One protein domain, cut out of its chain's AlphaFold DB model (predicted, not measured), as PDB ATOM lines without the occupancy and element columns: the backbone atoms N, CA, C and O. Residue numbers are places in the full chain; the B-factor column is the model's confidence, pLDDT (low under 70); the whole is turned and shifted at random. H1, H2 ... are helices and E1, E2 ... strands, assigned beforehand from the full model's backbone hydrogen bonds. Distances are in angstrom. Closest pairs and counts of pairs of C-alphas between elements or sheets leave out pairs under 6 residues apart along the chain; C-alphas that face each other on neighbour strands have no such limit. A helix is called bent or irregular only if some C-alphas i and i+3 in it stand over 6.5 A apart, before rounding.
ATOM      1  N   GLU A  99     -12.032  -0.644 108.542       95.81
ATOM      2  CA  GLU A  99     -11.405  -1.582 109.477       95.81
ATOM      3  C   GLU A  99     -11.510  -3.020 108.961       95.81
ATOM      4  O   GLU A  99     -10.495  -3.722 108.858       95.81
ATOM      5  N   GLY A 100     -12.711  -3.437 108.558       96.31
ATOM      6  CA  GLY A 100     -12.951  -4.771 108.016       96.31
ATOM      7  C   GLY A 100     -12.193  -5.026 106.713       96.31
ATOM      8  O   GLY A 100     -11.539  -6.064 106.558       96.31
ATOM      9  N   ILE A 101     -12.182  -4.049 105.798       97.38
ATOM     10  CA  ILE A 101     -11.421  -4.156 104.547       97.38
ATOM     11  C   ILE A 101      -9.914  -4.169 104.836       97.38
ATOM     12  O   ILE A 101      -9.191  -4.983 104.262       97.38
ATOM     13  N   THR A 102      -9.423  -3.348 105.772       97.12
ATOM     14  CA  THR A 102      -8.009  -3.369 106.187       97.12
ATOM     15  C   THR A 102      -7.610  -4.733 106.741       97.12
ATOM     16  O   THR A 102      -6.550  -5.251 106.382       97.12
ATOM     17  N   LYS A 103      -8.452  -5.354 107.577       96.00
ATOM     18  CA  LYS A 103      -8.218  -6.707 108.100       96.00
ATOM     19  C   LYS A 103      -8.118  -7.730 106.965       96.00
ATOM     20  O   LYS A 103      -7.175  -8.518 106.943       96.00
ATOM     21  N   PHE A 104      -9.041  -7.690 106.003       97.31
ATOM     22  CA  PHE A 104      -9.007  -8.561 104.825       97.31
ATOM     23  C   PHE A 104      -7.718  -8.381 104.008       97.31
ATOM     24  O   PHE A 104      -7.065  -9.366 103.662       97.31
ATOM     25  N   VAL A 105      -7.325  -7.130 103.741       97.25
ATOM     26  CA  VAL A 105      -6.101  -6.801 102.994       97.25
ATOM     27  C   VAL A 105      -4.862  -7.313 103.722       97.25
ATOM     28  O   VAL A 105      -4.026  -7.959 103.097       97.25
ATOM     29  N   LYS A 106      -4.750  -7.096 105.039       96.38
ATOM     30  CA  LYS A 106      -3.613  -7.588 105.833       96.38
ATOM     31  C   LYS A 106      -3.479  -9.107 105.769       96.38
ATOM     32  O   LYS A 106      -2.395  -9.592 105.467       96.38
ATOM     33  N   ILE A 107      -4.578  -9.846 105.939       96.31
ATOM     34  CA  ILE A 107      -4.575 -11.314 105.821       96.31
ATOM     35  C   ILE A 107      -4.146 -11.746 104.410       96.31
ATOM     36  O   ILE A 107      -3.378 -12.692 104.257       96.31
ATOM     37  N   ALA A 108      -4.617 -11.060 103.363       96.81
ATOM     38  CA  ALA A 108      -4.224 -11.367 101.988       96.81
ATOM     39  C   ALA A 108      -2.723 -11.141 101.740       96.81
ATOM     40  O   ALA A 108      -2.081 -11.974 101.100       96.81
ATOM     41  N   LEU A 109      -2.166 -10.044 102.264       96.19
ATOM     42  CA  LEU A 109      -0.738  -9.726 102.169       96.19
ATOM     43  C   LEU A 109       0.121 -10.725 102.955       96.19
ATOM     44  O   LEU A 109       1.125 -11.202 102.429       96.19
ATOM     45  N   GLU A 110      -0.294 -11.092 104.168       95.12
ATOM     46  CA  GLU A 110       0.369 -12.112 104.988       95.12
ATOM     47  C   GLU A 110       0.372 -13.473 104.279       95.12
ATOM     48  O   GLU A 110       1.432 -14.068 104.090       95.12
ATOM     49  N   ASN A 111      -0.786 -13.929 103.790       96.19
ATOM     50  CA  ASN A 111      -0.896 -15.177 103.033       96.19
ATOM     51  C   ASN A 111      -0.017 -15.179 101.778       96.19
ATOM     52  O   ASN A 111       0.558 -16.213 101.439       96.19
ATOM     53  N   PHE A 112       0.074 -14.046 101.073       96.19
ATOM     54  CA  PHE A 112       0.946 -13.920  99.909       96.19
ATOM     55  C   PHE A 112       2.424 -14.028 100.304       96.19
ATOM     56  O   PHE A 112       3.175 -14.766  99.664       96.19
ATOM     57  N   GLY A 113       2.828 -13.343 101.379       93.19
ATOM     58  CA  GLY A 113       4.198 -13.361 101.898       93.19
ATOM     59  C   GLY A 113       4.693 -14.756 102.295       93.19
ATOM     60  O   GLY A 113       5.889 -15.012 102.241       93.19
ATOM     61  N   LEU A 114       3.787 -15.683 102.619       93.19
ATOM     62  CA  LEU A 114       4.119 -17.074 102.946       93.19
ATOM     63  C   LEU A 114       4.408 -17.966 101.723       93.19
ATOM     64  O   LEU A 114       4.841 -19.103 101.903       93.19
ATOM     65  N   ILE A 115       4.150 -17.501 100.492       92.06
ATOM     66  CA  ILE A 115       4.294 -18.331  99.281       92.06
ATOM     67  C   ILE A 115       5.738 -18.401  98.804       92.06
ATOM     68  O   ILE A 115       6.288 -19.486  98.631       92.06
ATOM     69  N   ASP A 116       6.306 -17.241  98.483       90.06
ATOM     70  CA  ASP A 116       7.594 -17.131  97.811       90.06
ATOM     71  C   ASP A 116       8.237 -15.790  98.157       90.06
ATOM     72  O   ASP A 116       7.803 -14.727  97.710       90.06
ATOM     73  N   ASN A 117       9.320 -15.850  98.930       89.44
ATOM     74  CA  ASN A 117      10.041 -14.663  99.369       89.44
ATOM     75  C   ASN A 117      10.742 -13.912  98.229       89.44
ATOM     76  O   ASN A 117      11.110 -12.756  98.442       89.44
ATOM     77  N   SER A 118      10.917 -14.521  97.051       93.50
ATOM     78  CA  SER A 118      11.476 -13.862  95.862       93.50
ATOM     79  C   SER A 118      10.466 -12.971  95.131       93.50
ATOM     80  O   SER A 118      10.855 -12.142  94.307       93.50
ATOM     81  N   GLN A 119       9.177 -13.109  95.448       95.12
ATOM     82  CA  GLN A 119       8.087 -12.389  94.805       95.12
ATOM     83  C   GLN A 119       7.493 -11.332  95.726       95.12
ATOM     84  O   GLN A 119       7.542 -11.426  96.954       95.12
ATOM     85  N   GLU A 120       6.896 -10.318  95.115       94.56
ATOM     86  CA  GLU A 120       6.200  -9.268  95.835       94.56
ATOM     87  C   GLU A 120       4.900  -8.885  95.138       94.56
ATOM     88  O   GLU A 120       4.838  -8.754  93.913       94.56
ATOM     89  N   LEU A 121       3.842  -8.727  95.931       96.62
ATOM     90  CA  LEU A 121       2.531  -8.376  95.417       96.62
ATOM     91  C   LEU A 121       2.500  -6.882  95.126       96.62
ATOM     92  O   LEU A 121       2.541  -6.059  96.038       96.62
ATOM     93  N   LEU A 122       2.415  -6.527  93.852       95.75
ATOM     94  CA  LEU A 122       2.337  -5.135  93.438       95.75
ATOM     95  C   LEU A 122       0.913  -4.596  93.601       95.75
ATOM     96  O   LEU A 122       0.712  -3.436  93.947       95.75
ATOM     97  N   THR A 123      -0.083  -5.444  93.357       96.31
ATOM     98  CA  THR A 123      -1.500  -5.065  93.347       96.31
ATOM     99  C   THR A 123      -2.393  -6.298  93.307       96.31
ATOM    100  O   THR A 123      -2.024  -7.335  92.746       96.31
ATOM    101  N   PHE A 124      -3.602  -6.165  93.837       97.00
ATOM    102  CA  PHE A 124      -4.727  -6.966  93.380       97.00
ATOM    103  C   PHE A 124      -5.998  -6.130  93.371       97.00
ATOM    104  O   PHE A 124      -6.151  -5.191  94.151       97.00
ATOM    105  N   SER A 125      -6.927  -6.494  92.498       96.62
ATOM    106  CA  SER A 125      -8.259  -5.923  92.456       96.62
ATOM    107  C   SER A 125      -9.289  -7.034  92.342       96.62
ATOM    108  O   SER A 125      -9.107  -7.990  91.589       96.62
ATOM    109  N   ILE A 126     -10.347  -6.959  93.144       96.38
ATOM    110  CA  ILE A 126     -11.313  -8.040  93.295       96.38
ATOM    111  C   ILE A 126     -12.696  -7.495  93.677       96.38
ATOM    112  O   ILE A 126     -12.792  -6.638  94.555       96.38
ATOM    113  N   PRO A 127     -13.773  -8.033  93.081       96.00
ATOM    114  CA  PRO A 127     -15.122  -7.872  93.597       96.00
ATOM    115  C   PRO A 127     -15.378  -8.906  94.701       96.00
ATOM    116  O   PRO A 127     -15.088 -10.100  94.546       96.00
ATOM    117  N   ILE A 128     -15.942  -8.460  95.814       95.69
ATOM    118  CA  ILE A 128     -16.300  -9.283  96.965       95.69
ATOM    119  C   ILE A 128     -17.808  -9.176  97.152       95.69
ATOM    120  O   ILE A 128     -18.326  -8.122  97.518       95.69
ATOM    121  N   LYS A 129     -18.512 -10.281  96.909       93.81
ATOM    122  CA  LYS A 129     -19.923 -10.410  97.260       93.81
ATOM    123  C   LYS A 129     -20.034 -10.747  98.744       93.81
ATOM    124  O   LYS A 129     -19.537 -11.793  99.168       93.81
ATOM    125  N   ILE A 130     -20.673  -9.880  99.526       93.38
ATOM    126  CA  ILE A 130     -21.016 -10.187 100.922       93.38
ATOM    127  C   ILE A 130     -22.349 -10.941 100.932       93.38
ATOM    128  O   ILE A 130     -22.434 -12.047 101.473       93.38
ATOM    129  N   ASP A 131     -23.351 -10.375 100.254       90.06
ATOM    130  CA  ASP A 131     -24.679 -10.950 100.025       90.06
ATOM    131  C   ASP A 131     -25.332 -10.346  98.751       90.06
ATOM    132  O   ASP A 131     -24.641  -9.809  97.886       90.06
ATOM    133  N   GLU A 132     -26.650 -10.491  98.561       86.19
ATOM    134  CA  GLU A 132     -27.370  -9.964  97.379       86.19
ATOM    135  C   GLU A 132     -27.537  -8.430  97.368       86.19
ATOM    136  O   GLU A 132     -27.877  -7.832  96.340       86.19
ATOM    137  N   HIS A 133     -27.301  -7.781  98.502       90.44
ATOM    138  CA  HIS A 133     -27.494  -6.350  98.717       90.44
ATOM    139  C   HIS A 133     -26.199  -5.616  99.052       90.44
ATOM    140  O   HIS A 133     -26.163  -4.398  98.912       90.44
ATOM    141  N   ASN A 134     -25.143  -6.339  99.423       92.94
ATOM    142  CA  ASN A 134     -23.877  -5.771  99.860       92.94
ATOM    143  C   ASN A 134     -22.699  -6.317  99.046       92.94
ATOM    144  O   ASN A 134     -22.467  -7.531  98.977       92.94
ATOM    145  N   TRP A 135     -21.927  -5.406  98.453       95.31
ATOM    146  CA  TRP A 135     -20.736  -5.711  97.661       95.31
ATOM    147  C   TRP A 135     -19.584  -4.775  98.016       95.31
ATOM    148  O   TRP A 135     -19.793  -3.640  98.430       95.31
ATOM    149  N   ILE A 136     -18.358  -5.244  97.801       96.88
ATOM    150  CA  ILE A 136     -17.152  -4.417  97.859       96.88
ATOM    151  C   ILE A 136     -16.385  -4.611  96.553       96.88
ATOM    152  O   ILE A 136     -15.987  -5.729  96.227       96.88
ATOM    153  N   ASP A 137     -16.138  -3.534  95.814       96.62
ATOM    154  CA  ASP A 137     -15.189  -3.519  94.704       96.62
ATOM    155  C   ASP A 137     -13.849  -2.961  95.183       96.62
ATOM    156  O   ASP A 137     -13.715  -1.759  95.389       96.62
ATOM    157  N   LEU A 138     -12.861  -3.829  95.396       97.06
ATOM    158  CA  LEU A 138     -11.580  -3.458  95.996       97.06
ATOM    159  C   LEU A 138     -10.470  -3.383  94.940       97.06
ATOM    160  O   LEU A 138     -10.316  -4.283  94.112       97.06
ATOM    161  N   SER A 139      -9.642  -2.346  95.014       96.44
ATOM    162  CA  SER A 139      -8.314  -2.263  94.403       96.44
ATOM    163  C   SER A 139      -7.292  -1.940  95.476       96.44
ATOM    164  O   SER A 139      -7.477  -0.995  96.241       96.44
ATOM    165  N   ILE A 140      -6.182  -2.667  95.482       96.06
ATOM    166  CA  ILE A 140      -5.005  -2.286  96.252       96.06
ATOM    167  C   ILE A 140      -3.814  -2.139  95.323       96.06
ATOM    168  O   ILE A 140      -3.632  -2.952  94.416       96.06
ATOM    169  N   VAL A 141      -2.986  -1.127  95.546       95.31
ATOM    170  CA  VAL A 141      -1.762  -0.916  94.777       95.31
ATOM    171  C   VAL A 141      -0.647  -0.501  95.714       95.31
ATOM    172  O   VAL A 141      -0.820   0.367  96.569       95.31
ATOM    173  N   ARG A 142       0.513  -1.130  95.560       94.06
ATOM    174  CA  ARG A 142       1.707  -0.751  96.297       94.06
ATOM    175  C   ARG A 142       2.190   0.624  95.843       94.06
ATOM    176  O   ARG A 142       2.212   0.929  94.650       94.06
ATOM    177  N   ALA A 143       2.609   1.434  96.800       91.75
ATOM    178  CA  ALA A 143       3.147   2.757  96.571       91.75
ATOM    179  C   ALA A 143       4.404   3.004  97.410       91.75
ATOM    180  O   ALA A 143       4.514   2.532  98.544       91.75
ATOM    181  N   ALA A 144       5.330   3.776  96.853       88.25
ATOM    182  CA  ALA A 144       6.463   4.346  97.560       88.25
ATOM    183  C   ALA A 144       6.058   5.669  98.223       88.25
ATOM    184  O   ALA A 144       5.430   6.531  97.602       88.25
ATOM    185  N   ILE A 145       6.435   5.839  99.488       85.12
ATOM    186  CA  ILE A 145       6.299   7.101 100.219       85.12
ATOM    187  C   ILE A 145       7.616   7.856 100.100       85.12
ATOM    188  O   ILE A 145       8.666   7.282 100.373       85.12
ATOM    189  N   PHE A 146       7.575   9.147  99.772       79.62
ATOM    190  CA  PHE A 146       8.766   9.996  99.745       79.62
ATOM    191  C   PHE A 146       8.798  10.927 100.956       79.62
ATOM    192  O   PHE A 146       7.774  11.494 101.333       79.62
ATOM    193  N   LYS A 147       9.988  11.142 101.534       67.31
ATOM    194  CA  LYS A 147      10.206  11.930 102.766       67.31
ATOM    195  C   LYS A 147       9.612  13.350 102.731       67.31
ATOM    196  O   LYS A 147       9.347  13.899 103.792       67.31
ATOM    197  N   ASN A 148       9.364  13.913 101.541       60.56
ATOM    198  CA  ASN A 148       8.890  15.288 101.339       60.56
ATOM    199  C   ASN A 148       7.650  15.411 100.424       60.56
ATOM    200  O   ASN A 148       7.368  16.503  99.931       60.56
ATOM    201  N   SER A 149       6.907  14.331 100.145       60.50
ATOM    202  CA  SER A 149       5.712  14.424  99.290       60.50
ATOM    203  C   SER A 149       4.444  14.659 100.116       60.50
ATOM    204  O   SER A 149       3.968  13.749 100.787       60.50
ATOM    205  N   GLY A 150       3.861  15.857 100.022       55.00
ATOM    206  CA  GLY A 150       2.529  16.166 100.569       55.00
ATOM    207  C   GLY A 150       1.360  15.779  99.649       55.00
ATOM    208  O   GLY A 150       0.218  16.114  99.951       55.00
ATOM    209  N   LYS A 151       1.627  15.128  98.506       61.78
ATOM    210  CA  LYS A 151       0.589  14.719  97.549       61.78
ATOM    211  C   LYS A 151      -0.137  13.472  98.061       61.78
ATOM    212  O   LYS A 151       0.502  12.520  98.507       61.78
ATOM    213  N   ALA A 152      -1.465  13.488  97.992       66.44
ATOM    214  CA  ALA A 152      -2.284  12.334  98.337       66.44
ATOM    215  C   ALA A 152      -2.035  11.202  97.332       66.44
ATOM    216  O   ALA A 152      -2.144  11.406  96.126       66.44
ATOM    217  N   LEU A 153      -1.702  10.010  97.827       79.88
ATOM    218  CA  LEU A 153      -1.623   8.815  96.996       79.88
ATOM    219  C   LEU A 153      -3.045   8.359  96.659       79.88
ATOM    220  O   LEU A 153      -3.832   8.090  97.566       79.88
ATOM    221  N   GLN A 154      -3.366   8.266  95.373       80.62
ATOM    222  CA  GLN A 154      -4.676   7.828  94.900       80.62
ATOM    223  C   GLN A 154      -4.533   6.792  93.792       80.62
ATOM    224  O   GLN A 154      -3.565   6.807  93.032       80.62
ATOM    225  N   ILE A 155      -5.505   5.885  93.725       84.75
ATOM    226  CA  ILE A 155      -5.639   4.934  92.626       84.75
ATOM    227  C   ILE A 155      -6.614   5.539  91.625       84.75
ATOM    228  O   ILE A 155      -7.813   5.627  91.895       84.75
ATOM    229  N   GLU A 156      -6.092   5.919  90.466       81.75
ATOM    230  CA  GLU A 156      -6.898   6.330  89.327       81.75
ATOM    231  C   GLU A 156      -6.900   5.232  88.269       81.75
ATOM    232  O   GLU A 156      -5.865   4.713  87.846       81.75
ATOM    233  N   GLU A 157      -8.090   4.856  87.832       80.56
ATOM    234  CA  GLU A 157      -8.261   3.777  86.874       80.56
ATOM    235  C   GLU A 157      -8.149   4.285  85.445       80.56
ATOM    236  O   GLU A 157      -8.575   5.396  85.136       80.56
ATOM    237  N   ARG A 158      -7.602   3.446  84.560       81.31
ATOM    238  CA  ARG A 158      -7.372   3.752  83.143       81.31
ATOM    239  C   ARG A 158      -6.620   5.078  82.950       81.31
ATOM    240  O   ARG A 158      -6.818   5.772  81.957       81.31
ATOM    241  N   SER A 159      -5.756   5.397  83.909       76.25
ATOM    242  CA  SER A 159      -4.947   6.608  83.982       76.25
ATOM    243  C   SER A 159      -3.459   6.228  84.004       76.25
ATOM    244  O   SER A 159      -3.093   5.091  84.293       76.25
ATOM    245  N   GLY A 160      -2.557   7.141  83.662       78.69
ATOM    246  CA  GLY A 160      -1.113   6.936  83.850       78.69
ATOM    247  C   GLY A 160      -0.370   6.135  82.770       78.69
ATOM    248  O   GLY A 160       0.848   6.280  82.672       78.69
ATOM    249  N   CYS A 161      -1.041   5.349  81.917       87.75
ATOM    250  CA  CYS A 161      -0.428   4.846  80.678       87.75
ATOM    251  C   CYS A 161      -1.441   4.480  79.592       87.75
ATOM    252  O   CYS A 161      -2.621   4.239  79.858       87.75
ATOM    253  N   ILE A 162      -0.953   4.398  78.357       91.19
ATOM    254  CA  ILE A 162      -1.679   3.822  77.226       91.19
ATOM    255  C   ILE A 162      -1.053   2.487  76.822       91.19
ATOM    256  O   ILE A 162       0.149   2.263  76.963       91.19
ATOM    257  N   THR A 163      -1.894   1.598  76.306       91.62
ATOM    258  CA  THR A 163      -1.487   0.321  75.704       91.62
ATOM    259  C   THR A 163      -1.509   0.417  74.192       91.62
ATOM    260  O   THR A 163      -2.531   0.800  73.615       91.62
ATOM    261  N   VAL A 164      -0.401   0.017  73.568       92.06
ATOM    262  CA  VAL A 164      -0.198   0.032  72.119       92.06
ATOM    263  C   VAL A 164       0.162  -1.371  71.640       92.06
ATOM    264  O   VAL A 164       1.144  -1.964  72.083       92.06
ATOM    265  N   GLY A 165      -0.633  -1.902  70.717       91.31
ATOM    266  CA  GLY A 165      -0.371  -3.162  70.032       91.31
ATOM    267  C   GLY A 165       0.038  -2.966  68.574       91.31
ATOM    268  O   GLY A 165      -0.557  -2.148  67.874       91.31
ATOM    269  N   ALA A 166       1.024  -3.714  68.082       91.12
ATOM    270  CA  ALA A 166       1.408  -3.672  66.671       91.12
ATOM    271  C   ALA A 166       0.581  -4.686  65.868       91.12
ATOM    272  O   ALA A 166       0.820  -5.883  65.957       91.12
ATOM    273  N   LEU A 167      -0.400  -4.223  65.084       89.25
ATOM    274  CA  LEU A 167      -1.258  -5.102  64.272       89.25
ATOM    275  C   LEU A 167      -1.810  -6.275  65.113       89.25
ATOM    276  O   LEU A 167      -2.410  -6.050  66.166       89.25
ATOM    277  N   ILE A 168      -1.584  -7.518  64.687       88.44
ATOM    278  CA  ILE A 168      -2.009  -8.732  65.401       88.44
ATOM    279  C   ILE A 168      -0.896  -9.380  66.243       88.44
ATOM    280  O   ILE A 168      -1.073 -10.501  66.716       88.44
ATOM    281  N   ASP A 169       0.234  -8.695  66.443       92.06
ATOM    282  CA  ASP A 169       1.370  -9.182  67.235       92.06
ATOM    283  C   ASP A 169       0.933  -9.520  68.677       92.06
ATOM    284  O   ASP A 169       0.273  -8.691  69.313       92.06
ATOM    285  N   PRO A 170       1.266 -10.700  69.235       92.19
ATOM    286  CA  PRO A 170       0.916 -11.082  70.609       92.19
ATOM    287  C   PRO A 170       1.632 -10.282  71.717       92.19
ATOM    288  O   PRO A 170       1.657 -10.716  72.871       92.19
ATOM    289  N   GLU A 171       2.202  -9.119  71.414       94.81
ATOM    290  CA  GLU A 171       2.842  -8.228  72.380       94.81
ATOM    291  C   GLU A 171       2.091  -6.897  72.514       94.81
ATOM    292  O   GLU A 171       1.561  -6.349  71.544       94.81
ATOM    293  N   LEU A 172       2.047  -6.371  73.739       94.38
ATOM    294  CA  LEU A 172       1.583  -5.023  74.065       94.38
ATOM    295  C   LEU A 172       2.759  -4.194  74.569       94.38
ATOM    296  O   LEU A 172       3.502  -4.639  75.441       94.38
ATOM    297  N   THR A 173       2.896  -2.973  74.066       94.62
ATOM    298  CA  THR A 173       3.804  -1.961  74.615       94.62
ATOM    299  C   THR A 173       3.016  -0.991  75.488       94.62
ATOM    300  O   THR A 173       1.881  -0.638  75.160       94.62
ATOM    301  N   TYR A 174       3.620  -0.555  76.590       93.06
ATOM    302  CA  TYR A 174       3.030   0.422  77.503       93.06
ATOM    303  C   TYR A 174       3.791   1.740  77.431       93.06
ATOM    304  O   TYR A 174       5.011   1.764  77.603       93.06
ATOM    305  N   GLU A 175       3.065   2.831  77.199       89.81
ATOM    306  CA  GLU A 175       3.626   4.181  77.168       89.81
ATOM    307  C   GLU A 175       3.094   4.979  78.357       89.81
ATOM    308  O   GLU A 175       1.883   5.166  78.511       89.81
ATOM    309  N   PHE A 176       4.010   5.418  79.218       86.50
ATOM    310  CA  PHE A 176       3.717   6.184  80.425       86.50
ATOM    311  C   PHE A 176       3.867   7.681  80.145       86.50
ATOM    312  O   PHE A 176       4.713   8.087  79.349       86.50
ATOM    313  N   SER A 177       3.053   8.509  80.802       74.94
ATOM    314  CA  SER A 177       3.222   9.963  80.726       74.94
ATOM    315  C   SER A 177       4.442  10.399  81.541       74.94
ATOM    316  O   SER A 177       4.567  10.031  82.711       74.94
ATOM    317  N   ASN A 178       5.311  11.218  80.943       62.16
ATOM    318  CA  ASN A 178       6.473  11.800  81.627       62.16
ATOM    319  C   ASN A 178       6.073  12.864  82.668       62.16
ATOM    320  O   ASN A 178       6.793  13.062  83.642       62.16
ATOM    321  N   ASP A 179       4.908  13.496  82.489       57.28
ATOM    322  CA  ASP A 179       4.410  14.603  83.321       57.28
ATOM    323  C   ASP A 179       3.419  14.131  84.394       57.28
ATOM    324  O   ASP A 179       2.562  14.886  84.857       57.28
ATOM    325  N   ASP A 180       3.498  12.860  84.791       56.25
ATOM    326  CA  ASP A 180       2.597  12.278  85.780       56.25
ATOM    327  C   ASP A 180       2.975  12.683  87.217       56.25
ATOM    328  O   ASP A 180       3.363  11.885  88.078       56.25
ATOM    329  N   GLU A 181       2.887  13.987  87.458       51.31
ATOM    330  CA  GLU A 181       3.127  14.645  88.730       51.31
ATOM    331  C   GLU A 181       2.121  14.231  89.818       51.31
ATOM    332  O   GLU A 181       2.427  14.372  91.008       51.31
ATOM    333  N   ASN A 182       0.932  13.750  89.438       48.56
ATOM    334  CA  ASN A 182      -0.166  13.421  90.351       48.56
ATOM    335  C   ASN A 182      -0.051  12.012  90.954       48.56
ATOM    336  O   ASN A 182      -0.538  11.790  92.061       48.56
ATOM    337  N   HIS A 183       0.653  11.082  90.301       54.53
ATOM    338  CA  HIS A 183       0.755   9.680  90.737       54.53
ATOM    339  C   HIS A 183       2.176   9.288  91.153       54.53
ATOM    340  O   HIS A 183       2.636   8.177  90.879       54.53
ATOM    341  N   SER A 184       2.897  10.212  91.793       63.22
ATOM    342  CA  SER A 184       4.354  10.130  91.957       63.22
ATOM    343  C   SER A 184       4.860   8.956  92.806       63.22
ATOM    344  O   SER A 184       6.056   8.679  92.761       63.22
ATOM    345  N   GLY A 185       3.987   8.245  93.533       80.44
ATOM    346  CA  GLY A 185       4.367   7.094  94.362       80.44
ATOM    347  C   GLY A 185       3.716   5.759  94.022       80.44
ATOM    348  O   GLY A 185       4.227   4.737  94.469       80.44
ATOM    349  N   VAL A 186       2.627   5.713  93.252       88.62
ATOM    350  CA  VAL A 186       1.941   4.443  92.955       88.62
ATOM    351  C   VAL A 186       2.757   3.639  91.939       88.62
ATOM    352  O   VAL A 186       3.135   4.157  90.892       88.62
ATOM    353  N   MET A 187       3.030   2.369  92.245       91.31
ATOM    354  CA  MET A 187       3.968   1.543  91.472       91.31
ATOM    355  C   MET A 187       3.306   0.725  90.353       91.31
ATOM    356  O   MET A 187       3.998   0.037  89.605       91.31
ATOM    357  N   ALA A 188       1.978   0.770  90.224       92.62
ATOM    358  CA  ALA A 188       1.257   0.159  89.113       92.62
ATOM    359  C   ALA A 188       0.047   0.990  88.701       92.62
ATOM    360  O   ALA A 188      -0.568   1.653  89.531       92.62
ATOM    361  N   THR A 189      -0.336   0.895  87.433       91.38
ATOM    362  CA  THR A 189      -1.536   1.561  86.926       91.38
ATOM    363  C   THR A 189      -2.287   0.696  85.923       91.38
ATOM    364  O   THR A 189      -1.743  -0.274  85.406       91.38
ATOM    365  N   THR A 190      -3.539   1.024  85.628       91.19
ATOM    366  CA  THR A 190      -4.302   0.349  84.570       91.19
ATOM    367  C   THR A 190      -4.215   1.158  83.272       91.19
ATOM    368  O   THR A 190      -4.456   2.362  83.293       91.19
ATOM    369  N   PRO A 191      -3.872   0.534  82.132       90.44
ATOM    370  CA  PRO A 191      -3.645   1.248  80.878       90.44
ATOM    371  C   PRO A 191      -4.954   1.614  80.183       90.44
ATOM    372  O   PRO A 191      -5.932   0.886  80.319       90.44
ATOM    373  N   TYR A 192      -4.977   2.657  79.357       88.69
ATOM    374  CA  TYR A 192      -6.050   2.860  78.377       88.69
ATOM    375  C   TYR A 192      -5.733   2.117  77.055       88.69
ATOM    376  O   TYR A 192      -4.653   2.322  76.488       88.69
ATOM    377  N   PRO A 193      -6.618   1.241  76.534       87.00
ATOM    378  CA  PRO A 193      -6.397   0.523  75.273       87.00
ATOM    379  C   PRO A 193      -6.559   1.462  74.073       87.00
ATOM    380  O   PRO A 193      -7.679   1.791  73.695       87.00
ATOM    381  N   LEU A 194      -5.447   1.909  73.471       85.31
ATOM    382  CA  LEU A 194      -5.490   2.922  72.409       85.31
ATOM    383  C   LEU A 194      -5.957   2.346  71.068       85.31
ATOM    384  O   LEU A 194      -6.792   2.943  70.395       85.31
ATOM    385  N   ASN A 195      -5.378   1.222  70.646       82.00
ATOM    386  CA  ASN A 195      -5.563   0.715  69.287       82.00
ATOM    387  C   ASN A 195      -6.047  -0.731  69.207       82.00
ATOM    388  O   ASN A 195      -6.528  -1.125  68.152       82.00
ATOM    389  N   ARG A 196      -5.967  -1.512  70.288       84.50
ATOM    390  CA  ARG A 196      -6.504  -2.874  70.334       84.50
ATOM    391  C   ARG A 196      -7.384  -3.070  71.553       84.50
ATOM    392  O   ARG A 196      -7.024  -2.684  72.660       84.50
ATOM    393  N   TYR A 197      -8.542  -3.680  71.326       79.50
ATOM    394  CA  TYR A 197      -9.490  -4.019  72.375       79.50
ATOM    395  C   TYR A 197     -10.166  -5.354  72.053       79.50
ATOM    396  O   TYR A 197     -10.902  -5.480  71.075       79.50
ATOM    397  N   GLY A 198      -9.906  -6.361  72.887       74.88
ATOM    398  CA  GLY A 198     -10.494  -7.690  72.756       74.88
ATOM    399  C   GLY A 198     -11.884  -7.760  73.377       74.88
ATOM    400  O   GLY A 198     -12.024  -7.768  74.598       74.88
ATOM    401  N   HIS A 199     -12.915  -7.888  72.547       71.62
ATOM    402  CA  HIS A 199     -14.302  -7.836  73.008       71.62
ATOM    403  C   HIS A 199     -14.717  -8.971  73.956       71.62
ATOM    404  O   HIS A 199     -15.537  -8.746  74.839       71.62
ATOM    405  N   TRP A 200     -14.189 -10.186  73.793       67.69
ATOM    406  CA  TRP A 200     -14.541 -11.339  74.641       67.69
ATOM    407  C   TRP A 200     -13.873 -11.303  76.008       67.69
ATOM    408  O   TRP A 200     -14.322 -11.974  76.930       67.69
ATOM    409  N   HIS A 201     -12.820 -10.505  76.151       69.06
ATOM    410  CA  HIS A 201     -12.204 -10.233  77.437       69.06
ATOM    411  C   HIS A 201     -12.729  -8.926  78.033       69.06
ATOM    412  O   HIS A 201     -12.070  -8.379  78.905       69.06
ATOM    413  N   SER A 202     -13.902  -8.428  77.616       76.31
ATOM    414  CA  SER A 202     -14.426  -7.143  78.091       76.31
ATOM    415  C   SER A 202     -14.569  -7.072  79.609       76.31
ATOM    416  O   SER A 202     -14.321  -6.008  80.155       76.31
ATOM    417  N   ASP A 203     -14.889  -8.164  80.311       81.06
ATOM    418  CA  ASP A 203     -14.936  -8.174  81.783       81.06
ATOM    419  C   ASP A 203     -13.538  -8.115  82.415       81.06
ATOM    420  O   ASP A 203     -13.322  -7.393  83.390       81.06
ATOM    421  N   MET A 204     -12.569  -8.845  81.857       85.50
ATOM    422  CA  MET A 204     -11.173  -8.789  82.303       85.50
ATOM    423  C   MET A 204     -10.566  -7.416  82.007       85.50
ATOM    424  O   MET A 204      -9.894  -6.843  82.856       85.50
ATOM    425  N   GLU A 205     -10.843  -6.868  80.828       84.06
ATOM    426  CA  GLU A 205     -10.493  -5.513  80.441       84.06
ATOM    427  C   GLU A 205     -11.187  -4.507  81.358       84.06
ATOM    428  O   GLU A 205     -10.523  -3.663  81.934       84.06
ATOM    429  N   SER A 206     -12.491  -4.603  81.603       85.25
ATOM    430  CA  SER A 206     -13.199  -3.657  82.484       85.25
ATOM    431  C   SER A 206     -12.596  -3.619  83.891       85.25
ATOM    432  O   SER A 206     -12.470  -2.542  84.463       85.25
ATOM    433  N   ARG A 207     -12.143  -4.768  84.421       89.50
ATOM    434  CA  ARG A 207     -11.329  -4.817  85.651       89.50
ATOM    435  C   ARG A 207      -9.940  -4.197  85.458       89.50
ATOM    436  O   ARG A 207      -9.448  -3.498  86.338       89.50
ATOM    437  N   GLY A 208      -9.305  -4.505  84.335       88.38
ATOM    438  CA  GLY A 208      -7.948  -4.117  83.998       88.38
ATOM    439  C   GLY A 208      -6.900  -5.020  84.646       88.38
ATOM    440  O   GLY A 208      -7.045  -5.519  85.770       88.38
ATOM    441  N   LEU A 209      -5.799  -5.212  83.925       92.62
ATOM    442  CA  LEU A 209      -4.550  -5.658  84.526       92.62
ATOM    443  C   LEU A 209      -3.778  -4.416  84.952       92.62
ATOM    444  O   LEU A 209      -3.546  -3.520  84.142       92.62
ATOM    445  N   TYR A 210      -3.387  -4.365  86.218       94.12
ATOM    446  CA  TYR A 210      -2.481  -3.330  86.687       94.12
ATOM    447  C   TYR A 210      -1.072  -3.649  86.189       94.12
ATOM    448  O   TYR A 210      -0.541  -4.740  86.378       94.12
ATOM    449  N   VAL A 211      -0.473  -2.683  85.526       94.38
ATOM    450  CA  VAL A 211       0.811  -2.773  84.852       94.38
ATOM    451  C   VAL A 211       1.852  -2.085  85.732       94.38
ATOM    452  O   VAL A 211       1.571  -0.984  86.210       94.38
ATOM    453  N   PRO A 212       3.038  -2.683  85.959       94.44
ATOM    454  CA  PRO A 212       4.118  -2.015  86.682       94.44
ATOM    455  C   PRO A 212       4.471  -0.673  86.033       94.44
ATOM    456  O   PRO A 212       4.706  -0.613  84.829       94.44
ATOM    457  N   LYS A 213       4.492   0.407  86.817       90.94
ATOM    458  CA  LYS A 213       4.816   1.750  86.326       90.94
ATOM    459  C   LYS A 213       6.331   1.868  86.172       90.94
ATOM    460  O   LYS A 213       7.027   2.142  87.144       90.94
ATOM    461  N   CYS A 214       6.826   1.603  84.965       88.56
ATOM    462  CA  CYS A 214       8.248   1.718  84.655       88.56
ATOM    463  C   CYS A 214       8.652   3.195  84.636       88.56
ATOM    464  O   CYS A 214       8.115   3.959  83.838       88.56
ATOM    465  N   ASP A 215       9.587   3.589  85.500       82.69
ATOM    466  CA  ASP A 215      10.085   4.971  85.599       82.69
ATOM    467  C   ASP A 215      11.537   5.128  85.116       82.69
ATOM    468  O   ASP A 215      12.107   6.218  85.179       82.69
ATOM    469  N   VAL A 216      12.132   4.042  84.618       83.69
ATOM    470  CA  VAL A 216      13.493   4.043  84.083       83.69
ATOM    471  C   VAL A 216      13.492   4.638  82.677       83.69
ATOM    472  O   VAL A 216      12.881   4.100  81.752       83.69
ATOM    473  N   GLU A 217      14.213   5.745  82.516       81.81
ATOM    474  CA  GLU A 217      14.293   6.486  81.260       81.81
ATOM    475  C   GLU A 217      14.821   5.617  80.105       81.81
ATOM    476  O   GLU A 217      15.768   4.842  80.249       81.81
ATOM    477  N   GLY A 218      14.184   5.741  78.937       82.50
ATOM    478  CA  GLY A 218      14.572   5.032  77.715       82.50
ATOM    479  C   GLY A 218      14.195   3.548  77.673       82.50
ATOM    480  O   GLY A 218      14.360   2.920  76.626       82.50
ATOM    481  N   LYS A 219      13.655   2.988  78.761       86.81
ATOM    482  CA  LYS A 219      13.216   1.594  78.801       86.81
ATOM    483  C   LYS A 219      11.752   1.449  78.419       86.81
ATOM    484  O   LYS A 219      10.898   2.236  78.820       86.81
ATOM    485  N   LYS A 220      11.460   0.403  77.644       89.94
ATOM    486  CA  LYS A 220      10.096   0.051  77.243       89.94
ATOM    487  C   LYS A 220       9.610  -1.145  78.038       89.94
ATOM    488  O   LYS A 220      10.314  -2.149  78.155       89.94
ATOM    489  N   LEU A 221       8.382  -1.039  78.529       94.62
ATOM    490  CA  LEU A 221       7.679  -2.152  79.134       94.62
ATOM    491  C   LEU A 221       6.855  -2.874  78.067       94.62
ATOM    492  O   LEU A 221       6.060  -2.253  77.359       94.62
ATOM    493  N   ILE A 222       7.037  -4.189  77.988       96.00
ATOM    494  CA  ILE A 222       6.340  -5.084  77.068       96.00
ATOM    495  C   ILE A 222       5.553  -6.112  77.878       96.00
ATOM    496  O   ILE A 222       6.058  -6.684  78.844       96.00
ATOM    497  N   GLY A 223       4.310  -6.358  77.485       95.81
ATOM    498  CA  GLY A 223       3.427  -7.351  78.080       95.81
ATOM    499  C   GLY A 223       3.033  -8.406  77.062       95.81
ATOM    500  O   GLY A 223       2.609  -8.071  75.957       95.81
ATOM    501  N   LYS A 224       3.143  -9.679  77.438       95.19
ATOM    502  CA  LYS A 224       2.685 -10.798  76.608       95.19
ATOM    503  C   LYS A 224       2.409 -12.040  77.427       95.19
ATOM    504  O   LYS A 224       3.041 -12.286  78.459       95.19
ATOM    505  N   THR A 225       1.521 -12.886  76.931       93.94
ATOM    506  CA  THR A 225       1.394 -14.243  77.461       93.94
ATOM    507  C   THR A 225       2.556 -15.092  76.957       93.94
ATOM    508  O   THR A 225       2.852 -15.112  75.768       93.94
ATOM    509  N   THR A 226       3.249 -15.770  77.872       85.69
ATOM    510  CA  THR A 226       4.335 -16.694  77.516       85.69
ATOM    511  C   THR A 226       3.794 -18.119  77.468       85.69
ATOM    512  O   THR A 226       3.067 -18.541  78.375       85.69
ATOM    513  N   ASP A 227       4.141 -18.856  76.413       77.06
ATOM    514  CA  ASP A 227       3.692 -20.233  76.219       77.06
ATOM    515  C   ASP A 227       4.017 -21.109  77.435       77.06
ATOM    516  O   ASP A 227       5.118 -21.087  77.981       77.06
ATOM    517  N   GLY A 228       3.022 -21.876  77.888       75.81
ATOM    518  CA  GLY A 228       3.143 -22.770  79.045       75.81
ATOM    519  C   GLY A 228       3.024 -22.102  80.421       75.81
ATOM    520  O   GLY A 228       2.853 -22.809  81.412       75.81
ATOM    521  N   GLU A 229       3.041 -20.768  80.514       78.75
ATOM    522  CA  GLU A 229       2.968 -20.071  81.806       78.75
ATOM    523  C   GLU A 229       1.549 -19.734  82.267       78.75
ATOM    524  O   GLU A 229       1.345 -19.463  83.454       78.75
ATOM    525  N   PHE A 230       0.578 -19.736  81.346       88.06
ATOM    526  CA  PHE A 230      -0.831 -19.388  81.583       88.06
ATOM    527  C   PHE A 230      -1.049 -18.038  82.290       88.06
ATOM    528  O   PHE A 230      -2.123 -17.795  82.842       88.06
ATOM    529  N   ARG A 231      -0.034 -17.167  82.282       92.25
ATOM    530  CA  ARG A 231       0.033 -15.875  82.969       92.25
ATOM    531  C   ARG A 231       0.513 -14.807  81.997       92.25
ATOM    532  O   ARG A 231       1.312 -15.093  81.103       92.25
ATOM    533  N   PHE A 232       0.053 -13.581  82.204       95.12
ATOM    534  CA  PHE A 232       0.467 -12.444  81.397       95.12
ATOM    535  C   PHE A 232       1.761 -11.867  81.969       95.12
ATOM    536  O   PHE A 232       1.774 -11.397  83.098       95.12
ATOM    537  N   CYS A 233       2.867 -11.960  81.244       96.75
ATOM    538  CA  CYS A 233       4.195 -11.626  81.750       96.75
ATOM    539  C   CYS A 233       4.615 -10.225  81.305       96.75
ATOM    540  O   CYS A 233       4.333  -9.821  80.178       96.75
ATOM    541  N   TYR A 234       5.325  -9.520  82.185       97.19
ATOM    542  CA  TYR A 234       5.880  -8.198  81.916       97.19
ATOM    543  C   TYR A 234       7.393  -8.274  81.756       97.19
ATOM    544  O   TYR A 234       8.084  -8.909  82.560       97.19
ATOM    545  N   TYR A 235       7.890  -7.589  80.737       96.38
ATOM    546  CA  TYR A 235       9.291  -7.545  80.367       96.38
ATOM    547  C   TYR A 235       9.745  -6.102  80.233       96.38
ATOM    548  O   TYR A 235       9.080  -5.299  79.583       96.38
ATOM    549  N   VAL A 236      10.897  -5.797  80.810       94.75
ATOM    550  CA  VAL A 236      11.640  -4.582  80.493       94.75
ATOM    551  C   VAL A 236      12.895  -5.006  79.752       94.75
ATOM    552  O   VAL A 236      13.683  -5.818  80.248       94.75
ATOM    553  N   ASP A 237      13.032  -4.519  78.522       88.88
ATOM    554  CA  ASP A 237      13.984  -5.026  77.534       88.88
ATOM    555  C   ASP A 237      13.824  -6.547  77.323       88.88
ATOM    556  O   ASP A 237      12.898  -7.002  76.655       88.88
ATOM    557  N   LYS A 238      14.716  -7.356  77.908       88.00
ATOM    558  CA  LYS A 238      14.662  -8.831  77.881       88.00
ATOM    559  C   LYS A 238      14.476  -9.449  79.267       88.00
ATOM    560  O   LYS A 238      14.399 -10.671  79.383       88.00
ATOM    561  N   SER A 239      14.434  -8.629  80.315       93.62
ATOM    562  CA  SER A 239      14.293  -9.092  81.691       93.62
ATOM    563  C   SER A 239      12.819  -9.250  82.030       93.62
ATOM    564  O   SER A 239      12.039  -8.310  81.885       93.62
ATOM    565  N   LYS A 240      12.421 -10.443  82.475       95.81
ATOM    566  CA  LYS A 240      11.071 -10.690  82.980       95.81
ATOM    567  C   LYS A 240      10.970 -10.124  84.392       95.81
ATOM    568  O   LYS A 240      11.579 -10.672  85.304       95.81
ATOM    569  N   ILE A 241      10.183  -9.070  84.573       96.75
ATOM    570  CA  ILE A 241      10.094  -8.348  85.851       96.75
ATOM    571  C   ILE A 241       8.938  -8.828  86.734       96.75
ATOM    572  O   ILE A 241       8.930  -8.584  87.937       96.75
ATOM    573  N   GLY A 242       7.954  -9.512  86.147       96.44
ATOM    574  CA  GLY A 242       6.753  -9.915  86.862       96.44
ATOM    575  C   GLY A 242       5.681 -10.513  85.964       96.44
ATOM    576  O   GLY A 242       5.896 -10.765  84.774       96.44
ATOM    577  N   PHE A 243       4.508 -10.743  86.543       96.56
ATOM    578  CA  PHE A 243       3.352 -11.276  85.837       96.56
ATOM    579  C   PHE A 243       2.029 -10.835  86.469       96.56
ATOM    580  O   PHE A 243       1.922 -10.622  87.675       96.56
ATOM    581  N   SER A 244       0.999 -10.782  85.636       96.38
ATOM    582  CA  SER A 244      -0.399 -10.645  86.003       96.38
ATOM    583  C   SER A 244      -1.114 -11.991  85.949       96.38
ATOM    584  O   SER A 244      -0.853 -12.844  85.096       96.38
ATOM    585  N   SER A 245      -2.050 -12.173  86.872       94.62
ATOM    586  CA  SER A 245      -3.032 -13.258  86.880       94.62
ATOM    587  C   SER A 245      -4.433 -12.664  86.935       94.62
ATOM    588  O   SER A 245      -4.627 -11.585  87.492       94.62
ATOM    589  N   PHE A 246      -5.408 -13.377  86.381       93.69
ATOM    590  CA  PHE A 246      -6.820 -13.022  86.489       93.69
ATOM    591  C   PHE A 246      -7.647 -14.242  86.876       93.69
ATOM    592  O   PHE A 246      -7.194 -15.380  86.737       93.69
ATOM    593  N   TRP A 247      -8.859 -14.023  87.370       94.06
ATOM    594  CA  TRP A 247      -9.812 -15.088  87.657       94.06
ATOM    595  C   TRP A 247     -11.242 -14.574  87.647       94.06
ATOM    596  O   TRP A 247     -11.500 -13.381  87.777       94.06
ATOM    597  N   PHE A 248     -12.182 -15.503  87.542       91.75
ATOM    598  CA  PHE A 248     -13.599 -15.231  87.715       91.75
ATOM    599  C   PHE A 248     -13.974 -15.300  89.200       91.75
ATOM    600  O   PHE A 248     -13.687 -16.290  89.880       91.75
ATOM    601  N   SER A 249     -14.614 -14.251  89.701       89.38
ATOM    602  CA  SER A 249     -15.206 -14.160  91.036       89.38
ATOM    603  C   SER A 249     -16.723 -14.210  90.886       89.38
ATOM    604  O   SER A 249     -17.348 -13.188  90.643       89.38
ATOM    605  N   GLU A 250     -17.300 -15.409  91.006       81.56
ATOM    606  CA  GLU A 250     -18.756 -15.616  90.876       81.56
ATOM    607  C   GLU A 250     -19.322 -15.069  89.556       81.56
ATOM    608  O   GLU A 250     -20.367 -14.427  89.537       81.56
ATOM    609  N   TRP A 251     -18.609 -15.305  88.446       82.56
ATOM    610  CA  TRP A 251     -18.934 -14.683  87.164       82.56
ATOM    611  C   TRP A 251     -20.368 -14.969  86.720       82.56
ATOM    612  O   TRP A 251     -20.830 -16.112  86.689       82.56
ATOM    613  N   GLN A 252     -21.040 -13.890  86.336       77.50
ATOM    614  CA  GLN A 252     -22.356 -13.873  85.731       77.50
ATOM    615  C   GLN A 252     -22.352 -12.849  84.588       77.50
ATOM    616  O   GLN A 252     -21.597 -11.879  84.651       77.50
ATOM    617  N   PRO A 253     -23.235 -12.993  83.583       73.69
ATOM    618  CA  PRO A 253     -23.357 -12.018  82.493       73.69
ATOM    619  C   PRO A 253     -23.763 -10.605  82.945       73.69
ATOM    620  O   PRO A 253     -23.627  -9.646  82.186       73.69
ATOM    621  N   LYS A 254     -24.303 -10.483  84.163       79.31
ATOM    622  CA  LYS A 254     -24.696  -9.226  84.800       79.31
ATOM    623  C   LYS A 254     -24.031  -9.092  86.166       79.31
ATOM    624  O   LYS A 254     -23.783 -10.093  86.834       79.31
ATOM    625  N   HIS A 255     -23.816  -7.861  86.598       84.94
ATOM    626  CA  HIS A 255     -23.290  -7.520  87.912       84.94
ATOM    627  C   HIS A 255     -23.856  -6.176  88.390       84.94
ATOM    628  O   HIS A 255     -24.377  -5.414  87.571       84.94
ATOM    629  N   PRO A 256     -23.780  -5.862  89.695       89.25
ATOM    630  CA  PRO A 256     -24.184  -4.558  90.214       89.25
ATOM    631  C   PRO A 256     -23.538  -3.396  89.455       89.25
ATOM    632  O   PRO A 256     -22.342  -3.441  89.145       89.25
ATOM    633  N   LYS A 257     -24.313  -2.343  89.178       87.44
ATOM    634  CA  LYS A 257     -23.753  -1.028  88.834       87.44
ATOM    635  C   LYS A 257     -22.922  -0.548  90.028       87.44
ATOM    636  O   LYS A 257     -23.347  -0.765  91.150       87.44
ATOM    637  N   GLY A 258     -21.732  -0.005  89.778       88.38
ATOM    638  CA  GLY A 258     -20.753   0.353  90.816       88.38
ATOM    639  C   GLY A 258     -19.677  -0.717  91.066       88.38
ATOM    640  O   GLY A 258     -18.569  -0.390  91.486       88.38
ATOM    641  N   VAL A 259     -19.939  -1.986  90.716       91.31
ATOM    642  CA  VAL A 259     -18.898  -3.026  90.597       91.31
ATOM    643  C   VAL A 259     -18.384  -3.021  89.164       91.31
ATOM    644  O   VAL A 259     -19.172  -3.055  88.223       91.31
ATOM    645  N   ARG A 260     -17.064  -3.002  88.966       89.12
ATOM    646  CA  ARG A 260     -16.484  -2.850  87.617       89.12
ATOM    647  C   ARG A 260     -16.599  -4.092  86.750       89.12
ATOM    648  O   ARG A 260     -16.755  -3.994  85.540       89.12
ATOM    649  N   SER A 261     -16.442  -5.255  87.369       89.81
ATOM    650  CA  SER A 261     -16.444  -6.552  86.700       89.81
ATOM    651  C   SER A 261     -16.447  -7.661  87.743       89.81
ATOM    652  O   SER A 261     -15.874  -7.496  88.817       89.81
ATOM    653  N   LEU A 262     -17.007  -8.823  87.411       91.12
ATOM    654  CA  LEU A 262     -16.921 -10.035  88.235       91.12
ATOM    655  C   LEU A 262     -15.611 -10.814  88.029       91.12
ATOM    656  O   LEU A 262     -15.509 -11.993  88.361       91.12
ATOM    657  N   CYS A 263     -14.584 -10.166  87.485       92.56
ATOM    658  CA  CYS A 263     -13.221 -10.678  87.439       92.56
ATOM    659  C   CYS A 263     -12.375 -10.068  88.556       92.56
ATOM    660  O   CYS A 263     -12.496  -8.879  88.848       92.56
ATOM    661  N   GLY A 264     -11.475 -10.860  89.132       95.38
ATOM    662  CA  GLY A 264     -10.353 -10.345  89.906       95.38
ATOM    663  C   GLY A 264      -9.049 -10.415  89.112       95.38
ATOM    664  O   GLY A 264      -8.909 -11.242  88.206       95.38
ATOM    665  N   SER A 265      -8.106  -9.540  89.444       96.25
ATOM    666  CA  SER A 265      -6.761  -9.498  88.875       96.25
ATOM    667  C   SER A 265      -5.713  -9.257  89.959       96.25
ATOM    668  O   SER A 265      -6.001  -8.710  91.022       96.25
ATOM    669  N   SER A 266      -4.485  -9.703  89.716       97.19
ATOM    670  CA  SER A 266      -3.340  -9.440  90.590       97.19
ATOM    671  C   SER A 266      -2.064  -9.343  89.780       97.19
ATOM    672  O   SER A 266      -1.869 -10.175  88.890       97.19
ATOM    673  N   THR A 267      -1.172  -8.437  90.163       97.50
ATOM    674  CA  THR A 267       0.152  -8.292  89.547       97.50
ATOM    675  C   THR A 267       1.227  -8.517  90.586       97.50
ATOM    676  O   THR A 267       1.183  -7.968  91.688       97.50
ATOM    677  N   VAL A 268       2.194  -9.342  90.216       96.81
ATOM    678  CA  VAL A 268       3.317  -9.760  91.046       96.81
ATOM    679  C   VAL A 268       4.605  -9.391  90.330       96.81
ATOM    680  O   VAL A 268       4.701  -9.543  89.113       96.81
ATOM    681  N   ILE A 269       5.593  -8.931  91.087       96.81
ATOM    682  CA  ILE A 269       6.940  -8.613  90.604       96.81
ATOM    683  C   ILE A 269       7.975  -9.516  91.271       96.81
ATOM    684  O   ILE A 269       7.750 -10.035  92.366       96.81
ATOM    685  N   TYR A 270       9.120  -9.687  90.618       96.31
ATOM    686  CA  TYR A 270      10.286 -10.345  91.201       96.31
ATOM    687  C   TYR A 270      11.163  -9.313  91.911       96.31
ATOM    688  O   TYR A 270      11.541  -8.299  91.320       96.31
ATOM    689  N   LYS A 271      11.485  -9.557  93.186       92.94
ATOM    690  CA  LYS A 271      12.220  -8.597  94.027       92.94
ATOM    691  C   LYS A 271      13.623  -8.307  93.498       92.94
ATOM    692  O   LYS A 271      14.065  -7.165  93.546       92.94
ATOM    693  N   ASP A 272      14.302  -9.312  92.945       93.69
ATOM    694  CA  ASP A 272      15.636  -9.165  92.347       93.69
ATOM    695  C   ASP A 272      15.630  -8.332  91.054       93.69
ATOM    696  O   ASP A 272      16.692  -7.937  90.578       93.69
ATOM    697  N   LYS A 273      14.445  -8.059  90.492       93.19
ATOM    698  CA  LYS A 273      14.247  -7.275  89.264       93.19
ATOM    699  C   LYS A 273      13.722  -5.871  89.517       93.19
ATOM    700  O   LYS A 273      13.413  -5.177  88.556       93.19
ATOM    701  N   LEU A 274      13.613  -5.427  90.772       89.81
ATOM    702  CA  LEU A 274      13.058  -4.107  91.084       89.81
ATOM    703  C   LEU A 274      13.811  -2.982  90.350       89.81
ATOM    704  O   LEU A 274      13.185  -2.177  89.669       89.81
ATOM    705  N   GLY A 275      15.147  -3.003  90.379       87.69
ATOM    706  CA  GLY A 275      15.986  -2.008  89.701       87.69
ATOM    707  C   GLY A 275      15.930  -2.036  88.168       87.69
ATOM    708  O   GLY A 275      16.435  -1.118  87.523       87.69
ATOM    709  N   ASP A 276      15.318  -3.057  87.556       89.75
ATOM    710  CA  ASP A 276      15.194  -3.112  86.097       89.75
ATOM    711  C   ASP A 276      14.157  -2.114  85.574       89.75
ATOM    712  O   ASP A 276      14.291  -1.659  84.434       89.75
ATOM    713  N   TRP A 277      13.156  -1.775  86.389       89.31
ATOM    714  CA  TRP A 277      11.983  -0.989  85.988       89.31
ATOM    715  C   TRP A 277      11.588   0.108  86.983       89.31
ATOM    716  O   TRP A 277      10.807   0.983  86.617       89.31
ATOM    717  N   TYR A 278      12.117   0.073  88.208       87.62
ATOM    718  CA  TYR A 278      11.859   1.061  89.246       87.62
ATOM    719  C   TYR A 278      13.168   1.679  89.744       87.62
ATOM    720  O   TYR A 278      14.078   0.981  90.197       87.62
ATOM    721  N   THR A 279      13.247   3.002  89.689       81.06
ATOM    722  CA  THR A 279      14.386   3.780  90.162       81.06
ATOM    723  C   THR A 279      14.126   4.203  91.600       81.06
ATOM    724  O   THR A 279      13.387   5.154  91.864       81.06
ATOM    725  N   GLU A 280      14.754   3.518  92.557       71.50
ATOM    726  CA  GLU A 280      14.725   3.948  93.955       71.50
ATOM    727  C   GLU A 280      15.377   5.329  94.091       71.50
ATOM    728  O   GLU A 280      16.597   5.489  94.058       71.50
ATOM    729  N   LYS A 281      14.544   6.361  94.237       68.56
ATOM    730  CA  LYS A 281      15.010   7.719  94.527       68.56
ATOM    731  C   LYS A 281      15.483   7.761  95.981       68.56
ATOM    732  O   LYS A 281      14.798   7.241  96.859       68.56
ATOM    733  N   GLU A 282      16.572   8.474  96.274       58.94
ATOM    734  CA  GLU A 282      17.135   8.637  97.638       58.94
ATOM    735  C   GLU A 282      16.115   9.133  98.693       58.94
ATOM    736  O   GLU A 282      16.326   9.046  99.906       58.94
ATOM    737  N   LEU A 283      14.983   9.662  98.227       67.44
ATOM    738  CA  LEU A 283      13.891  10.197  99.025       67.44
ATOM    739  C   LEU A 283      12.850   9.156  99.466       67.44
ATOM    740  O   LEU A 283      11.952   9.541 100.216       67.44
ATOM    741  N   VAL A 284      12.921   7.887  99.044       78.62
ATOM    742  CA  VAL A 284      11.956   6.857  99.475       78.62
ATOM    743  C   VAL A 284      12.098   6.606 100.985       78.62
ATOM    744  O   VAL A 284      13.169   6.290 101.498       78.62
ATOM    745  N   ALA A 285      11.005   6.803 101.721       78.88
ATOM    746  CA  ALA A 285      10.889   6.597 103.164       78.88
ATOM    747  C   ALA A 285      10.392   5.186 103.522       78.88
ATOM    748  O   ALA A 285      10.638   4.715 104.628       78.88
ATOM    749  N   GLY A 286       9.680   4.531 102.602       86.38
ATOM    750  CA  GLY A 286       9.114   3.198 102.785       86.38
ATOM    751  C   GLY A 286       8.045   2.883 101.741       86.38
ATOM    752  O   GLY A 286       7.774   3.694 100.852       86.38
ATOM    753  N   PHE A 287       7.419   1.716 101.876       89.62
ATOM    754  CA  PHE A 287       6.351   1.258 100.990       89.62
ATOM    755  C   PHE A 287       5.062   1.000 101.765       89.62
ATOM    756  O   PHE A 287       5.084   0.483 102.881       89.62
ATOM    757  N   VAL A 288       3.934   1.316 101.138       93.12
ATOM    758  CA  VAL A 288       2.585   1.062 101.658       93.12
ATOM    759  C   VAL A 288       1.680   0.532 100.555       93.12
ATOM    760  O   VAL A 288       2.041   0.568  99.382       93.12
ATOM    761  N   TYR A 289       0.489   0.069 100.917       94.75
ATOM    762  CA  TYR A 289      -0.580  -0.237  99.974       94.75
ATOM    763  C   TYR A 289      -1.655   0.838 100.043       94.75
ATOM    764  O   TYR A 289      -2.298   1.030 101.074       94.75
ATOM    765  N   VAL A 290      -1.860   1.530  98.930       94.31
ATOM    766  CA  VAL A 290      -3.011   2.408  98.725       94.31
ATOM    767  C   VAL A 290      -4.194   1.513  98.402       94.31
ATOM    768  O   VAL A 290      -4.068   0.590  97.597       94.31
ATOM    769  N   CYS A 291      -5.325   1.752  99.047       95.38
ATOM    770  CA  CYS A 291      -6.544   0.981  98.872       95.38
ATOM    771  C   CYS A 291      -7.661   1.914  98.411       95.38
ATOM    772  O   CYS A 291      -7.882   2.965  99.013       95.38
ATOM    773  N   LYS A 292      -8.373   1.490  97.369       95.38
ATOM    774  CA  LYS A 292      -9.610   2.097  96.888       95.38
ATOM    775  C   LYS A 292     -10.689   1.027  96.919       95.38
ATOM    776  O   LYS A 292     -10.533  -0.012  96.277       95.38
ATOM    777  N   ALA A 293     -11.754   1.264  97.672       96.62
ATOM    778  CA  ALA A 293     -12.895   0.367  97.748       96.62
ATOM    779  C   ALA A 293     -14.179   1.124  97.408       96.62
ATOM    780  O   ALA A 293     -14.439   2.164  98.002       96.62
ATOM    781  N   ASN A 294     -14.980   0.596  96.485       96.56
ATOM    782  CA  ASN A 294     -16.365   1.024  96.328       96.56
ATOM    783  C   ASN A 294     -17.250   0.044  97.098       96.56
ATOM    784  O   ASN A 294     -17.288  -1.141  96.762       96.56
ATOM    785  N   VAL A 295     -17.901   0.512  98.158       97.19
ATOM    786  CA  VAL A 295     -18.827  -0.293  98.957       97.19
ATOM    787  C   VAL A 295     -20.230   0.000  98.467       97.19
ATOM    788  O   VAL A 295     -20.656   1.151  98.443       97.19
ATOM    789  N   LEU A 296     -20.930  -1.048  98.052       95.75
ATOM    790  CA  LEU A 296     -22.292  -0.958  97.566       95.75
ATOM    791  C   LEU A 296     -23.216  -1.582  98.599       95.75
ATOM    792  O   LEU A 296     -23.002  -2.735  98.981       95.75
ATOM    793  N   SER A 297     -24.260  -0.861  98.983       93.94
ATOM    794  CA  SER A 297     -25.315  -1.352  99.874       93.94
ATOM    795  C   SER A 297     -26.694  -1.039  99.307       93.94
ATOM    796  O   SER A 297     -26.870  -0.064  98.585       93.94
ATOM    797  N   SER A 298     -27.694  -1.854  99.622       90.75
ATOM    798  CA  SER A 298     -29.087  -1.554  99.292       90.75
ATOM    799  C   SER A 298     -30.019  -2.139 100.347       90.75
ATOM    800  O   SER A 298     -29.760  -3.211 100.887       90.75
ATOM    801  N   GLU A 299     -31.119  -1.453 100.643       86.94
ATOM    802  CA  GLU A 299     -32.128  -1.945 101.591       86.94
ATOM    803  C   GLU A 299     -33.074  -2.981 100.964       86.94
ATOM    804  O   GLU A 299     -33.713  -3.754 101.677       86.94
ATOM    805  N   ASP A 300     -33.192  -2.995  99.631       81.25
ATOM    806  CA  ASP A 300     -34.118  -3.864  98.909       81.25
ATOM    807  C   ASP A 300     -33.551  -4.344  97.559       81.25
ATOM    808  O   ASP A 300     -32.379  -4.145  97.232       81.25
ATOM    809  N   SER A 301     -34.358  -5.093  96.801       79.06
ATOM    810  CA  SER A 301     -33.941  -5.675  95.517       79.06
ATOM    811  C   SER A 301     -34.294  -4.830  94.294       79.06
ATOM    812  O   SER A 301     -33.941  -5.221  93.181       79.06
ATOM    813  N   TYR A 302     -35.009  -3.720  94.474       75.44
ATOM    814  CA  TYR A 302     -35.639  -2.973  93.383       75.44
ATOM    815  C   TYR A 302     -34.983  -1.615  93.136       75.44
ATOM    816  O   TYR A 302     -35.085  -1.093  92.026       75.44
ATOM    817  N   ARG A 303     -34.311  -1.045  94.140       81.44
ATOM    818  CA  ARG A 303     -33.596   0.232  94.028       81.44
ATOM    819  C   ARG A 303     -32.154   0.051  93.571       81.44
ATOM    820  O   ARG A 303     -31.593  -1.046  93.604       81.44
ATOM    821  N   ASP A 304     -31.572   1.166  93.141       86.19
ATOM    822  CA  ASP A 304     -30.138   1.273  92.906       86.19
ATOM    823  C   ASP A 304     -29.355   1.019  94.205       86.19
ATOM    824  O   ASP A 304     -29.902   1.089  95.309       86.19
ATOM    825  N   PHE A 305     -28.083   0.658  94.061       89.81
ATOM    826  CA  PHE A 305     -27.187   0.580  95.206       89.81
ATOM    827  C   PHE A 305     -26.784   1.990  95.631       89.81
ATOM    828  O   PHE A 305     -26.499   2.837  94.785       89.81
ATOM    829  N   ASP A 306     -26.709   2.203  96.937       92.94
ATOM    830  CA  ASP A 306     -25.959   3.312  97.502       92.94
ATOM    831  C   ASP A 306     -24.470   2.973  97.404       92.94
ATOM    832  O   ASP A 306     -24.045   1.886  97.806       92.94
ATOM    833  N   GLU A 307     -23.688   3.891  96.840       95.00
ATOM    834  CA  GLU A 307     -22.250   3.727  96.628       95.00
ATOM    835  C   GLU A 307     -21.467   4.604  97.608       95.00
ATOM    836  O   GLU A 307     -21.679   5.818  97.695       95.00
ATOM    837  N   GLN A 308     -20.530   3.994  98.329       96.31
ATOM    838  CA  GLN A 308     -19.591   4.683  99.201       96.31
ATOM    839  C   GLN A 308     -18.159   4.375  98.767       96.31
ATOM    840  O   GLN A 308     -17.659   3.263  98.946       96.31
ATOM    841  N   GLU A 309     -17.463   5.391  98.255       95.75
ATOM    842  CA  GLU A 309     -16.041   5.282  97.940       95.75
ATOM    843  C   GLU A 309     -15.189   5.490  99.203       95.75
ATOM    844  O   GLU A 309     -15.294   6.501  99.901       95.75
ATOM    845  N   LEU A 310     -14.316   4.526  99.485       95.38
ATOM    846  CA  LEU A 310     -13.363   4.539 100.587       95.38
ATOM    847  C   LEU A 310     -11.939   4.533 100.024       95.38
ATOM    848  O   LEU A 310     -11.545   3.601  99.323       95.38
ATOM    849  N   ASN A 311     -11.145   5.540 100.391       94.06
ATOM    850  CA  ASN A 311      -9.724   5.628 100.057       94.06
ATOM    851  C   ASN A 311      -8.900   5.644 101.349       94.06
ATOM    852  O   ASN A 311      -9.123   6.484 102.220       94.06
ATOM    853  N   PHE A 312      -7.963   4.709 101.495       93.94
ATOM    854  CA  PHE A 312      -7.156   4.560 102.712       93.94
ATOM    855  C   PHE A 312      -5.819   3.867 102.421       93.94
ATOM    856  O   PHE A 312      -5.570   3.394 101.313       93.94
ATOM    857  N   ILE A 313      -4.932   3.829 103.415       93.19
ATOM    858  CA  ILE A 313      -3.589   3.255 103.292       93.19
ATOM    859  C   ILE A 313      -3.427   2.116 104.298       93.19
ATOM    860  O   ILE A 313      -3.779   2.252 105.468       93.19
ATOM    861  N   VAL A 314      -2.839   1.011 103.844       93.25
ATOM    862  CA  VAL A 314      -2.459  -0.133 104.672       93.25
ATOM    863  C   VAL A 314      -0.941  -0.275 104.640       93.25
ATOM    864  O   VAL A 314      -0.341  -0.460 103.581       93.25
ATOM    865  N   ALA A 315      -0.305  -0.188 105.805       86.38
ATOM    866  CA  ALA A 315       1.106  -0.524 105.935       86.38
ATOM    867  C   ALA A 315       1.271  -2.055 105.970       86.38
ATOM    868  O   ALA A 315       0.496  -2.719 106.672       86.38
TER     869      ALA A 315
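AT A GLANCE: This is residues 99 to 315 of the 318 residues of the protein "DNA circulation protein, putative" of methanotrophic endosymbiont of Bathymodiolus azoricus (Menez Gwen) (UniProt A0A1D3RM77). One long sheet of ten strands curls like part of a barrel and stays open between its edge strands, E3 and E11. Inside the curl lie H2 and parts of the long links, among them residues 188 to 191 and 208 to 212; H1 packs on the outside of the sheet over E1 and E10, and the short H3 sits at one end of E7. The printed part has 217 residues, with three named helices and eleven named strands in the order H1 E1 E2 E3 E4 H2 E5 E6 E7 E8 E9 H3 E10 E11. The sheet's order is E3 E4 E5 E6 E7 E9 E1 E2 E10 E11, all antiparallel, and the class is mixed, helices and strands. The whole is compact, with a radius of gyration of the C-alphas of 17.4 A, and spans 54 by 44 by 36 A.

HOW THE PARTS SIT: Begin in the twisted sheet with E1, residues 119 to 129, which bends by 62 degrees at residue 122. It forms a hairpin with E2, residues 135 to 146, at 155 degrees; look at N 126 and O 138, 2.8 A apart. Beside E2 comes E10, residues 284 to 297, with N 137 and O 294 at 2.8 A, and then its hairpin partner E11, residues 306 to 314, an edge strand, with N 291 and O 312 at 2.8 A. On the other side of E1 find E9, residues 263 to 270, with N 125 and O 265 at 2.8 A. Next is E7, residues 239 to 248, with N 245 and O 266 at 2.8 A. A meander, each strand the antiparallel neighbour of the one before, is made by E5, residues 221 to 225, E6, residues 232 to 236, and E7; N 222 and O 235 are 2.8 A apart, and N 234 and O 242 2.9 A. Beyond E5 stand E4, residues 172 to 176, with N 172 and O 223 at 2.9 A, and the other edge strand E3, residues 161 to 165, with N 164 and O 173 at 2.9 A. H1, residues 99 to 113, is on the sheet at a height of 8.8 A, slantwise to the strands, at 40 degrees to E1 on the local plane; the closest C-alphas of the two are those of Phe 112 and Leu 121, 7.3 A apart. H2, residues 199 to 207, is on the opposite face at a height of 10.4 A, over E7 and E9 and across the strands; its closest C-alpha pair with E9 is Met 204 and Cys 263, 5.8 A. H3, residues 271 to 277, lies over E7 at a height of 6.9 A, with the C-alphas of Ile 241 and Lys 273 closest at 5.5 A. These are three layers, helices on both faces of a sheet, H2 and H3 on one and H1 on the other. In H1 every O i to N i+4 pair is within hydrogen-bond range; in H2 3 of 5 are, and in H3 0 of 3, beside 3 of 4 O i to N i+3 pairs.

IN THESE COORDINATES: Find C-alpha 99 at (-11.405, -1.582, 109.477); from there H1 runs 21.0 A to C-alpha 113. E1 measures 28.2 A, E2 33.5 A, E7 29.2 A and E9 23.8 A. E10, the longest strand, starts at C-alpha 284, (11.956, 6.857, 99.475), and covers 38.2 A. E11 runs 24.8 A to C-alpha 314 at (-2.459, -0.133, 104.672). E8, residues 254 to 256, pairs with no named strand. H2 and H3 are irregular: C-alphas 200 and 203 are 7.8 A apart, and C-alphas 272 and 275 7.6 A.

THE WHOLE: The two C-alphas farthest apart are those of Glu 282 and Tyr 302, at 54.2 A. The printed part has no cut. The long links are E2 to E3, E4 to H2 and H2 to E5; look there for the short antiparallel pairing of residues 188 to 189 with 211 to 212. The mean pLDDT of the printed part is 87.8, with values under 70 at residues 147 to 152, 178 to 184, 200 to 201 and 281 to 283.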